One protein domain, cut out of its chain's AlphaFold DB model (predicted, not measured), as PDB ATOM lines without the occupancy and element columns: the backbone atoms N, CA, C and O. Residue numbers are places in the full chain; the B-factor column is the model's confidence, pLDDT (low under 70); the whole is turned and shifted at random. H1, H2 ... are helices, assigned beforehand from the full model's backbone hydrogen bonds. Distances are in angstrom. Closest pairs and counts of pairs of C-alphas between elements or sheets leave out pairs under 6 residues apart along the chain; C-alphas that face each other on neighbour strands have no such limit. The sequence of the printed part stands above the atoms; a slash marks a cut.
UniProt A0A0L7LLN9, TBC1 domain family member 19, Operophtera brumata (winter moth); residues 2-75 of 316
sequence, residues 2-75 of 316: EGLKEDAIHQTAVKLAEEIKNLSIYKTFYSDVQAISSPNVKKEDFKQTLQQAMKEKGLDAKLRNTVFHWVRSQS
ATOM      1  N   GLU A   2     123.437 109.716 169.321       41.00
ATOM      2  CA  GLU A   2     123.368 110.838 168.368       41.00
ATOM      3  C   GLU A   2     123.300 112.232 169.001       41.00
ATOM      4  O   GLU A   2     124.030 113.099 168.536       41.00
ATOM      5  N   GLY A   3     122.544 112.440 170.089       39.56
ATOM      6  CA  GLY A   3     122.426 113.765 170.726       39.56
ATOM      7  C   GLY A   3     123.773 114.429 171.053       39.56
ATOM      8  O   GLY A   3     123.962 115.600 170.760       39.56
ATOM      9  N   LEU A   4     124.778 113.661 171.495       40.78
ATOM     10  CA  LEU A   4     126.137 114.173 171.748       40.78
ATOM     11  C   LEU A   4     126.862 114.677 170.482       40.78
ATOM     12  O   LEU A   4     127.769 115.502 170.579       40.78
ATOM     13  N   LYS A   5     126.488 114.192 169.289       54.56
ATOM     14  CA  LYS A   5     126.946 114.753 168.007       54.56
ATOM     15  C   LYS A   5     126.134 115.986 167.623       54.56
ATOM     16  O   LYS A   5     126.720 116.940 167.118       54.56
ATOM     17  N   GLU A   6     124.824 115.980 167.852       54.69
ATOM     18  CA  GLU A   6     123.955 117.122 167.550       54.69
ATOM     19  C   GLU A   6     124.294 118.339 168.422       54.69
ATOM     20  O   GLU A   6     124.462 119.429 167.880       54.69
ATOM     21  N   ASP A   7     124.539 118.147 169.721       54.12
ATOM     22  CA  ASP A   7     125.025 119.180 170.646       54.12
ATOM     23  C   ASP A   7     126.362 119.775 170.179       54.12
ATOM     24  O   ASP A   7     126.522 120.995 170.118       54.12
ATOM     25  N   ALA A   8     127.318 118.927 169.782       70.12
ATOM     26  CA  ALA A   8     128.620 119.371 169.281       70.12
ATOM     27  C   ALA A   8     128.506 120.152 167.955       70.12
ATOM     28  O   ALA A   8     129.193 121.159 167.758       70.12
ATOM     29  N   ILE A   9     127.614 119.725 167.053       73.31
ATOM     30  CA  ILE A   9     127.299 120.440 165.807       73.31
ATOM     31  C   ILE A   9     126.616 121.778 166.120       73.31
ATOM     32  O   ILE A   9     126.985 122.794 165.532       73.31
ATOM     33  N   HIS A  10     125.676 121.809 167.065       76.94
ATOM     34  CA  HIS A  10     124.953 123.015 167.462       76.94
ATOM     35  C   HIS A  10     125.887 124.055 168.095       76.94
ATOM     36  O   HIS A  10     125.917 125.200 167.647       76.94
ATOM     37  N   GLN A  11     126.732 123.652 169.049       79.06
ATOM     38  CA  GLN A  11     127.751 124.520 169.655       79.06
ATOM     39  C   GLN A  11     128.735 125.063 168.604       79.06
ATOM     40  O   GLN A  11     129.061 126.252 168.610       79.06
ATOM     41  N   THR A  12     129.155 124.221 167.652       78.00
ATOM     42  CA  THR A  12     130.012 124.647 166.534       78.00
ATOM     43  C   THR A  12     129.300 125.665 165.639       78.00
ATOM     44  O   THR A  12     129.908 126.664 165.255       78.00
ATOM     45  N   ALA A  13     128.015 125.457 165.336       79.88
ATOM     46  CA  ALA A  13     127.211 126.361 164.517       79.88
ATOM     47  C   ALA A  13     126.944 127.714 165.201       79.88
ATOM     48  O   ALA A  13     126.987 128.743 164.528       79.88
ATOM     49  N   VAL A  14     126.724 127.734 166.522       82.88
ATOM     50  CA  VAL A  14     126.582 128.974 167.310       82.88
ATOM     51  C   VAL A  14     127.882 129.779 167.276       82.88
ATOM     52  O   VAL A  14     127.866 130.933 166.850       82.88
ATOM     53  N   LYS A  15     129.023 129.158 167.609       82.50
ATOM     54  CA  LYS A  15     130.343 129.812 167.563       82.50
ATOM     55  C   LYS A  15     130.676 130.348 166.162       82.50
ATOM     56  O   LYS A  15     131.128 131.481 166.013       82.50
ATOM     57  N   LEU A  16     130.407 129.557 165.124       81.69
ATOM     58  CA  LEU A  16     130.542 129.955 163.720       81.69
ATOM     59  C   LEU A  16     129.659 131.167 163.373       81.69
ATOM     60  O   LEU A  16     130.119 132.074 162.684       81.69
ATOM     61  N   ALA A  17     128.411 131.213 163.849       82.56
ATOM     62  CA  ALA A  17     127.491 132.326 163.610       82.56
ATOM     63  C   ALA A  17     127.893 133.622 164.342       82.56
ATOM     64  O   ALA A  17     127.465 134.709 163.947       82.56
ATOM     65  N   GLU A  18     128.718 133.534 165.386       85.38
ATOM     66  CA  GLU A  18     129.364 134.689 166.012       85.38
ATOM     67  C   GLU A  18     130.616 135.116 165.243       85.38
ATOM     68  O   GLU A  18     130.705 136.272 164.832       85.38
ATOM     69  N   GLU A  19     131.540 134.194 164.961       82.56
ATOM     70  CA  GLU A  19     132.782 134.512 164.247       82.56
ATOM     71  C   GLU A  19     132.545 135.007 162.810       82.56
ATOM     72  O   GLU A  19     133.256 135.906 162.359       82.56
ATOM     73  N   ILE A  20     131.506 134.520 162.115       82.75
ATOM     74  CA  ILE A  20     131.110 135.018 160.786       82.75
ATOM     75  C   ILE A  20     130.867 136.534 160.791       82.75
ATOM     76  O   ILE A  20     131.217 137.184 159.810       82.75
ATOM     77  N   LYS A  21     130.339 137.115 161.879       85.62
ATOM     78  CA  LYS A  21     130.062 138.564 161.985       85.62
ATOM     79  C   LYS A  21     131.335 139.415 161.933       85.62
ATOM     80  O   LYS A  21     131.277 140.573 161.527       85.62
ATOM     81  N   ASN A  22     132.471 138.826 162.312       84.75
ATOM     82  CA  ASN A  22     133.781 139.475 162.352       84.75
ATOM     83  C   ASN A  22     134.570 139.306 161.037       84.75
ATOM     84  O   ASN A  22     135.638 139.898 160.881       84.75
ATOM     85  N   LEU A  23     134.070 138.512 160.081       81.81
ATOM     86  CA  LEU A  23     134.702 138.344 158.773       81.81
ATOM     87  C   LEU A  23     134.397 139.540 157.862       81.81
ATOM     88  O   LEU A  23     133.266 140.017 157.790       81.81
ATOM     89  N   SER A  24     135.380 139.968 157.066       83.31
ATOM     90  CA  SER A  24     135.244 141.089 156.117       83.31
ATOM     91  C   SER A  24     134.101 140.918 155.100       83.31
ATOM     92  O   SER A  24     133.510 141.903 154.659       83.31
ATOM     93  N   ILE A  25     133.745 139.672 154.767       81.81
ATOM     94  CA  ILE A  25     132.631 139.324 153.870       81.81
ATOM     95  C   ILE A  25     131.239 139.526 154.501       81.81
ATOM     96  O   ILE A  25     130.241 139.542 153.780       81.81
ATOM     97  N   TYR A  26     131.138 139.695 155.826       85.88
ATOM     98  CA  TYR A  26     129.853 139.750 156.530       85.88
ATOM     99  C   TYR A  26     128.968 140.905 156.063       85.88
ATOM    100  O   TYR A  26     127.790 140.702 155.791       85.88
ATOM    101  N   LYS A  27     129.535 142.111 155.920       86.31
ATOM    102  CA  LYS A  27     128.770 143.318 155.569       86.31
ATOM    103  C   LYS A  27     128.086 143.196 154.202       86.31
ATOM    104  O   LYS A  27     126.927 143.575 154.068       86.31
ATOM    105  N   THR A  28     128.779 142.643 153.205       87.31
ATOM    106  CA  THR A  28     128.197 142.373 151.881       87.31
ATOM    107  C   THR A  28     127.227 141.199 151.932       87.31
ATOM    108  O   THR A  28     126.100 141.351 151.481       87.31
ATOM    109  N   PHE A  29     127.595 140.073 152.552       86.69
ATOM    110  CA  PHE A  29     126.707 138.908 152.662       86.69
ATOM    111  C   PHE A  29     125.378 139.223 153.374       86.69
ATOM    112  O   PHE A  29     124.317 138.797 152.923       86.69
ATOM    113  N   TYR A  30     125.413 140.017 154.446       87.69
ATOM    114  CA  TYR A  30     124.221 140.479 155.156       87.69
ATOM    115  C   TYR A  30     123.335 141.365 154.265       87.69
ATOM    116  O   TYR A  30     122.126 141.151 154.196       87.69
ATOM    117  N   SER A  31     123.938 142.295 153.515       87.31
ATOM    118  CA  SER A  31     123.238 143.136 152.534       87.31
ATOM    119  C   SER A  31     122.596 142.311 151.406       87.31
ATOM    120  O   SER A  31     121.462 142.585 151.018       87.31
ATOM    121  N   ASP A  32     123.281 141.272 150.913       86.56
ATOM    122  CA  ASP A  32     122.742 140.347 149.905       86.56
ATOM    123  C   ASP A  32     121.504 139.595 150.436       86.56
ATOM    124  O   ASP A  32     120.496 139.467 149.739       86.56
ATOM    125  N   VAL A  33     121.565 139.125 151.691       86.50
ATOM    126  CA  VAL A  33     120.463 138.419 152.368       86.50
ATOM    127  C   VAL A  33     119.280 139.357 152.643       86.50
ATOM    128  O   VAL A  33     118.128 138.967 152.436       86.50
ATOM    129  N   GLN A  34     119.524 140.611 153.034       86.00
ATOM    130  CA  GLN A  34     118.458 141.613 153.161       86.00
ATOM    131  C   GLN A  34     117.762 141.865 151.813       86.00
ATOM    132  O   GLN A  34     116.533 141.872 151.753       86.00
ATOM    133  N   ALA A  35     118.522 141.987 150.718       83.00
ATOM    134  CA  ALA A  35     117.979 142.267 149.388       83.00
ATOM    135  C   ALA A  35     117.067 141.156 148.825       83.00
ATOM    136  O   ALA A  35     116.184 141.449 148.019       83.00
ATOM    137  N   ILE A  36     117.243 139.892 149.238       81.81
ATOM    138  CA  ILE A  36     116.325 138.791 148.874       81.81
ATOM    139  C   ILE A  36     115.140 138.633 149.835       81.81
ATOM    140  O   ILE A  36     114.153 137.994 149.474       81.81
ATOM    141  N   SER A  37     115.219 139.205 151.040       75.44
ATOM    142  CA  SER A  37     114.215 138.994 152.089       75.44
ATOM    143  C   SER A  37     112.903 139.740 151.827       75.44
ATOM    144  O   SER A  37     111.845 139.240 152.187       75.44
ATOM    145  N   SER A  38     112.948 140.911 151.184       68.00
ATOM    146  CA  SER A  38     111.756 141.752 150.982       68.00
ATOM    147  C   SER A  38     110.766 141.261 149.905       68.00
ATOM    148  O   SER A  38     109.568 141.389 150.149       68.00
ATOM    149  N   PRO A  39     111.188 140.727 148.734       68.75
ATOM    150  CA  PRO A  39     110.245 140.279 147.700       68.75
ATOM    151  C   PRO A  39     109.909 138.777 147.736       68.75
ATOM    152  O   PRO A  39     108.810 138.401 147.333       68.75
ATOM    153  N   ASN A  40     110.829 137.912 148.188       68.88
ATOM    154  CA  ASN A  40     110.744 136.463 147.935       68.88
ATOM    155  C   ASN A  40     110.432 135.609 149.181       68.88
ATOM    156  O   ASN A  40     110.183 134.411 149.045       68.88
ATOM    157  N   VAL A  41     110.457 136.182 150.389       81.25
ATOM    158  CA  VAL A  41     110.346 135.423 151.649       81.25
ATOM    159  C   VAL A  41     108.988 135.664 152.303       81.25
ATOM    160  O   VAL A  41     108.625 136.792 152.630       81.25
ATOM    161  N   LYS A  42     108.218 134.590 152.515       82.38
ATOM    162  CA  LYS A  42     106.885 134.656 153.131       82.38
ATOM    163  C   LYS A  42     106.996 134.572 154.647       82.38
ATOM    164  O   LYS A  42     107.700 133.712 155.163       82.38
ATOM    165  N   LYS A  43     106.234 135.394 155.374       78.56
ATOM    166  CA  LYS A  43     106.209 135.372 156.849       78.56
ATOM    167  C   LYS A  43     105.716 134.032 157.416       78.56
ATOM    168  O   LYS A  43     106.232 133.588 158.434       78.56
ATOM    169  N   GLU A  44     104.749 133.398 156.751       83.69
ATOM    170  CA  GLU A  44     104.165 132.105 157.149       83.69
ATOM    171  C   GLU A  44     105.150 130.928 157.051       83.69
ATOM    172  O   GLU A  44     105.102 130.018 157.871       83.69
ATOM    173  N   ASP A  45     106.063 130.958 156.075       83.12
ATOM    174  CA  ASP A  45     107.047 129.899 155.818       83.12
ATOM    175  C   ASP A  45     108.439 130.499 155.580       83.12
ATOM    176  O   ASP A  45     109.113 130.284 154.566       83.12
ATOM    177  N   PHE A  46     108.855 131.330 156.538       83.75
ATOM    178  CA  PHE A  46     110.091 132.107 156.461       83.75
ATOM    179  C   PHE A  46     111.316 131.209 156.252       83.75
ATOM    180  O   PHE A  46     112.204 131.534 155.469       83.75
ATOM    181  N   LYS A  47     111.347 130.041 156.911       84.50
ATOM    182  CA  LYS A  47     112.478 129.107 156.857       84.50
ATOM    183  C   LYS A  47     112.692 128.540 155.452       84.50
ATOM    184  O   LYS A  47     113.818 128.590 154.962       84.50
ATOM    185  N   GLN A  48     111.654 128.000 154.811       85.81
ATOM    186  CA  GLN A  48     111.818 127.358 153.502       85.81
ATOM    187  C   GLN A  48     111.934 128.400 152.389       85.81
ATOM    188  O   GLN A  48     112.805 128.271 151.529       85.81
ATOM    189  N   THR A  49     111.134 129.473 152.435       86.75
ATOM    190  CA  THR A  49     111.185 130.523 151.403       86.75
ATOM    191  C   THR A  49     112.503 131.304 151.418       86.75
ATOM    192  O   THR A  49     113.059 131.550 150.348       86.75
ATOM    193  N   LEU A  50     113.097 131.582 152.589       86.06
ATOM    194  CA  LEU A  50     114.454 132.145 152.667       86.06
ATOM    195  C   LEU A  50     115.512 131.168 152.138       86.06
ATOM    196  O   LEU A  50     116.371 131.569 151.357       86.06
ATOM    197  N   GLN A  51     115.451 129.886 152.515       85.88
ATOM    198  CA  GLN A  51     116.398 128.881 152.013       85.88
ATOM    199  C   GLN A  51     116.315 128.705 150.490       85.88
ATOM    200  O   GLN A  51     117.343 128.492 149.848       85.88
ATOM    201  N   GLN A  52     115.121 128.819 149.907       85.94
ATOM    202  CA  GLN A  52     114.922 128.769 148.463       85.94
ATOM    203  C   GLN A  52     115.469 130.029 147.772       85.94
ATOM    204  O   GLN A  52     116.300 129.911 146.872       85.94
ATOM    205  N   ALA A  53     115.126 131.226 148.258       85.50
ATOM    206  CA  ALA A  53     115.649 132.485 147.720       85.50
ATOM    207  C   ALA A  53     117.188 132.597 147.841       85.50
ATOM    208  O   ALA A  53     117.850 133.160 146.964       85.50
ATOM    209  N   MET A  54     117.786 132.015 148.889       87.00
ATOM    210  CA  MET A  54     119.245 131.911 149.033       87.00
ATOM    211  C   MET A  54     119.887 130.974 148.002       87.00
ATOM    212  O   MET A  54     120.982 131.285 147.537       87.00
ATOM    213  N   LYS A  55     119.236 129.862 147.629       86.19
ATOM    214  CA  LYS A  55     119.710 128.958 146.560       86.19
ATOM    215  C   LYS A  55     119.633 129.626 145.191       86.19
ATOM    216  O   LYS A  55     120.611 129.626 144.453       86.19
ATOM    217  N   GLU A  56     118.496 130.245 144.878       83.81
ATOM    218  CA  GLU A  56     118.248 130.923 143.595       83.81
ATOM    219  C   GLU A  56     119.236 132.069 143.327       83.81
ATOM    220  O   GLU A  56     119.571 132.343 142.176       83.81
ATOM    221  N   LYS A  57     119.756 132.707 144.385       83.50
ATOM    222  CA  LYS A  57     120.812 133.733 144.303       83.50
ATOM    223  C   LYS A  57     122.228 133.227 144.624       83.50
ATOM    224  O   LYS A  57     123.140 134.040 144.744       83.50
ATOM    225  N   GLY A  58     122.433 131.917 144.795       84.44
ATOM    226  CA  GLY A  58     123.739 131.311 145.101       84.44
ATOM    227  C   GLY A  58     124.357 131.715 146.451       84.44
ATOM    228  O   GLY A  58     125.534 131.448 146.709       84.44
ATOM    229  N   LEU A  59     123.584 132.355 147.335       85.25
ATOM    230  CA  LEU A  59     124.034 132.771 148.665       85.25
ATOM    231  C   LEU A  59     124.241 131.572 149.596       85.25
ATOM    232  O   LEU A  59     125.052 131.646 150.517       85.25
ATOM    233  N   ASP A  60     123.567 130.448 149.343       82.69
ATOM    234  CA  ASP A  60     123.806 129.194 150.058       82.69
ATOM    235  C   ASP A  60     125.196 128.603 149.737       82.69
ATOM    236  O   ASP A  60     125.890 128.136 150.640       82.69
ATOM    237  N   ALA A  61     125.652 128.691 148.482       83.31
ATOM    238  CA  ALA A  61     127.003 128.323 148.068       83.31
ATOM    239  C   ALA A  61     128.051 129.293 148.636       83.31
ATOM    240  O   ALA A  61     129.054 128.847 149.194       83.31
ATOM    241  N   LYS A  62     127.785 130.607 148.582       82.06
ATOM    242  CA  LYS A  62     128.629 131.643 149.206       82.06
ATOM    243  C   LYS A  62     128.829 131.365 150.702       82.06
ATOM    244  O   LYS A  62     129.968 131.325 151.162       82.06
ATOM    245  N   LEU A  63     127.745 131.069 151.426       84.44
ATOM    246  CA  LEU A  63     127.786 130.699 152.841       84.44
ATOM    247  C   LEU A  63     128.554 129.389 153.075       84.44
ATOM    248  O   LEU A  63     129.466 129.377 153.898       84.44
ATOM    249  N   ARG A  64     128.246 128.306 152.343       82.75
ATOM    250  CA  ARG A  64     128.967 127.020 152.469       82.75
ATOM    251  C   ARG A  64     130.474 127.182 152.269       82.75
ATOM    252  O   ARG A  64     131.241 126.597 153.032       82.75
ATOM    253  N   ASN A  65     130.899 128.011 151.317       81.81
ATOM    254  CA  ASN A  65     132.314 128.300 151.088       81.81
ATOM    255  C   ASN A  65     132.931 129.061 152.275       81.81
ATOM    256  O   ASN A  65     134.001 128.680 152.747       81.81
ATOM    257  N   THR A  66     132.249 130.075 152.827       82.50
ATOM    258  CA  THR A  66     132.698 130.761 154.056       82.50
ATOM    259  C   THR A  66     132.851 129.789 155.231       82.50
ATOM    260  O   THR A  66     133.878 129.820 155.908       82.50
ATOM    261  N   VAL A  67     131.891 128.877 155.436       82.75
ATOM    262  CA  VAL A  67     131.980 127.838 156.479       82.75
ATOM    263  C   VAL A  67     133.155 126.889 156.226       82.75
ATOM    264  O   VAL A  67     133.922 126.616 157.145       82.75
ATOM    265  N   PHE A  68     133.354 126.426 154.989       77.38
ATOM    266  CA  PHE A  68     134.473 125.552 154.622       77.38
ATOM    267  C   PHE A  68     135.838 126.200 154.905       77.38
ATOM    268  O   PHE A  68     136.700 125.575 155.529       77.38
ATOM    269  N   HIS A  69     136.030 127.461 154.507       74.25
ATOM    270  CA  HIS A  69     137.269 128.190 154.783       74.25
ATOM    271  C   HIS A  69     137.480 128.417 156.287       74.25
ATOM    272  O   HIS A  69     138.598 128.223 156.763       74.25
ATOM    273  N   TRP A  70     136.423 128.730 157.046       79.81
ATOM    274  CA  TRP A  70     136.491 128.890 158.503       79.81
ATOM    275  C   TRP A  70     136.859 127.583 159.227       79.81
ATOM    276  O   TRP A  70     137.772 127.564 160.055       79.81
ATOM    277  N   VAL A  71     136.219 126.462 158.870       75.19
ATOM    278  CA  VAL A  71     136.563 125.132 159.410       75.19
ATOM    279  C   VAL A  71     138.011 124.770 159.059       75.19
ATOM    280  O   VAL A  71     138.724 124.205 159.891       75.19
ATOM    281  N   ARG A  72     138.493 125.143 157.864       65.81
ATOM    282  CA  ARG A  72     139.899 124.956 157.477       65.81
ATOM    283  C   ARG A  72     140.855 125.822 158.308       65.81
ATOM    284  O   ARG A  72     141.892 125.295 158.697       65.81
ATOM    285  N   SER A  73     140.526 127.077 158.629       67.75
ATOM    286  CA  SER A  73     141.387 127.949 159.453       67.75
ATOM    287  C   SER A  73     141.389 127.599 160.946       67.75
ATOM    288  O   SER A  73     142.400 127.793 161.612       67.75
ATOM    289  N   GLN A  74     140.299 127.039 161.481       66.94
ATOM    290  CA  GLN A  74     140.251 126.522 162.862       66.94
ATOM    291  C   GLN A  74     141.008 125.182 163.018       66.94
ATOM    292  O   GLN A  74     141.331 124.757 164.130       66.94
ATOM    293  N   SER A  75     141.327 124.504 161.908       58.69
ATOM    294  CA  SER A  75     142.047 123.229 161.879       58.69
ATOM    295  C   SER A  75     143.554 123.431 162.112       58.69
ATOM    296  O   SER A  75     144.337 123.448 161.166       58.69
TER     297      SER A  75
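AT A GLANCE: This is residues 2 to 75 of the 316 residues of the protein "TBC1 domain family member 19" of Operophtera brumata (winter moth) (UniProt A0A0L7LLN9). Four helices make an open frame: H2 and H4 run opposite ways, H3 crosses at one end of H2, and H1 stands at H2's other end, residues 2 to 11 sticking out. The printed part has 74 residues, of which 62 are in four named helices, H1, H2, H3 and H4 in order along the chain; there is no named strand, and the class is all helix. The whole is only just loose, close to compact, with a radius of gyration of the C-alphas of 13.9 A and spans of 38 by 31 by 17 A.

HOW THE PARTS SIT: H1, residues 3 to 22, is close to but not clearly touching H2, residues 26 to 40, the closest C-alphas, Ile 20 and Tyr 26, being 6.5 A apart. H2 touches H3, residues 46 to 56; the closest C-alphas are Asn 40 and Ala 53, 6.3 A. H3 only just touches H4, residues 59 to 74, only at the corner, with 3 pairs of C-alphas within 8 A, the closest Met 54 and Asp 60, 5.4 A. Every O i to N i+4 pair is within hydrogen-bond range in H3 and H4, 13 of 16 in H1 and 8 of 11 in H2.

IN THESE COORDINATES: H1 runs 29.3 A from C-alpha 3 at (122.426, 113.765, 170.726), H2 21.2 A, H3 15.3 A, and H4 22.4 A to C-alpha 74 at (140.251, 126.522, 162.862).

THE WHOLE: The farthest C-alphas, Glu 44 and Ser 75, are 39.2 A apart. The printed part has no cut. The model's pLDDT is under 70 at residues 2 to 7, 38 to 40 and 72 to 75.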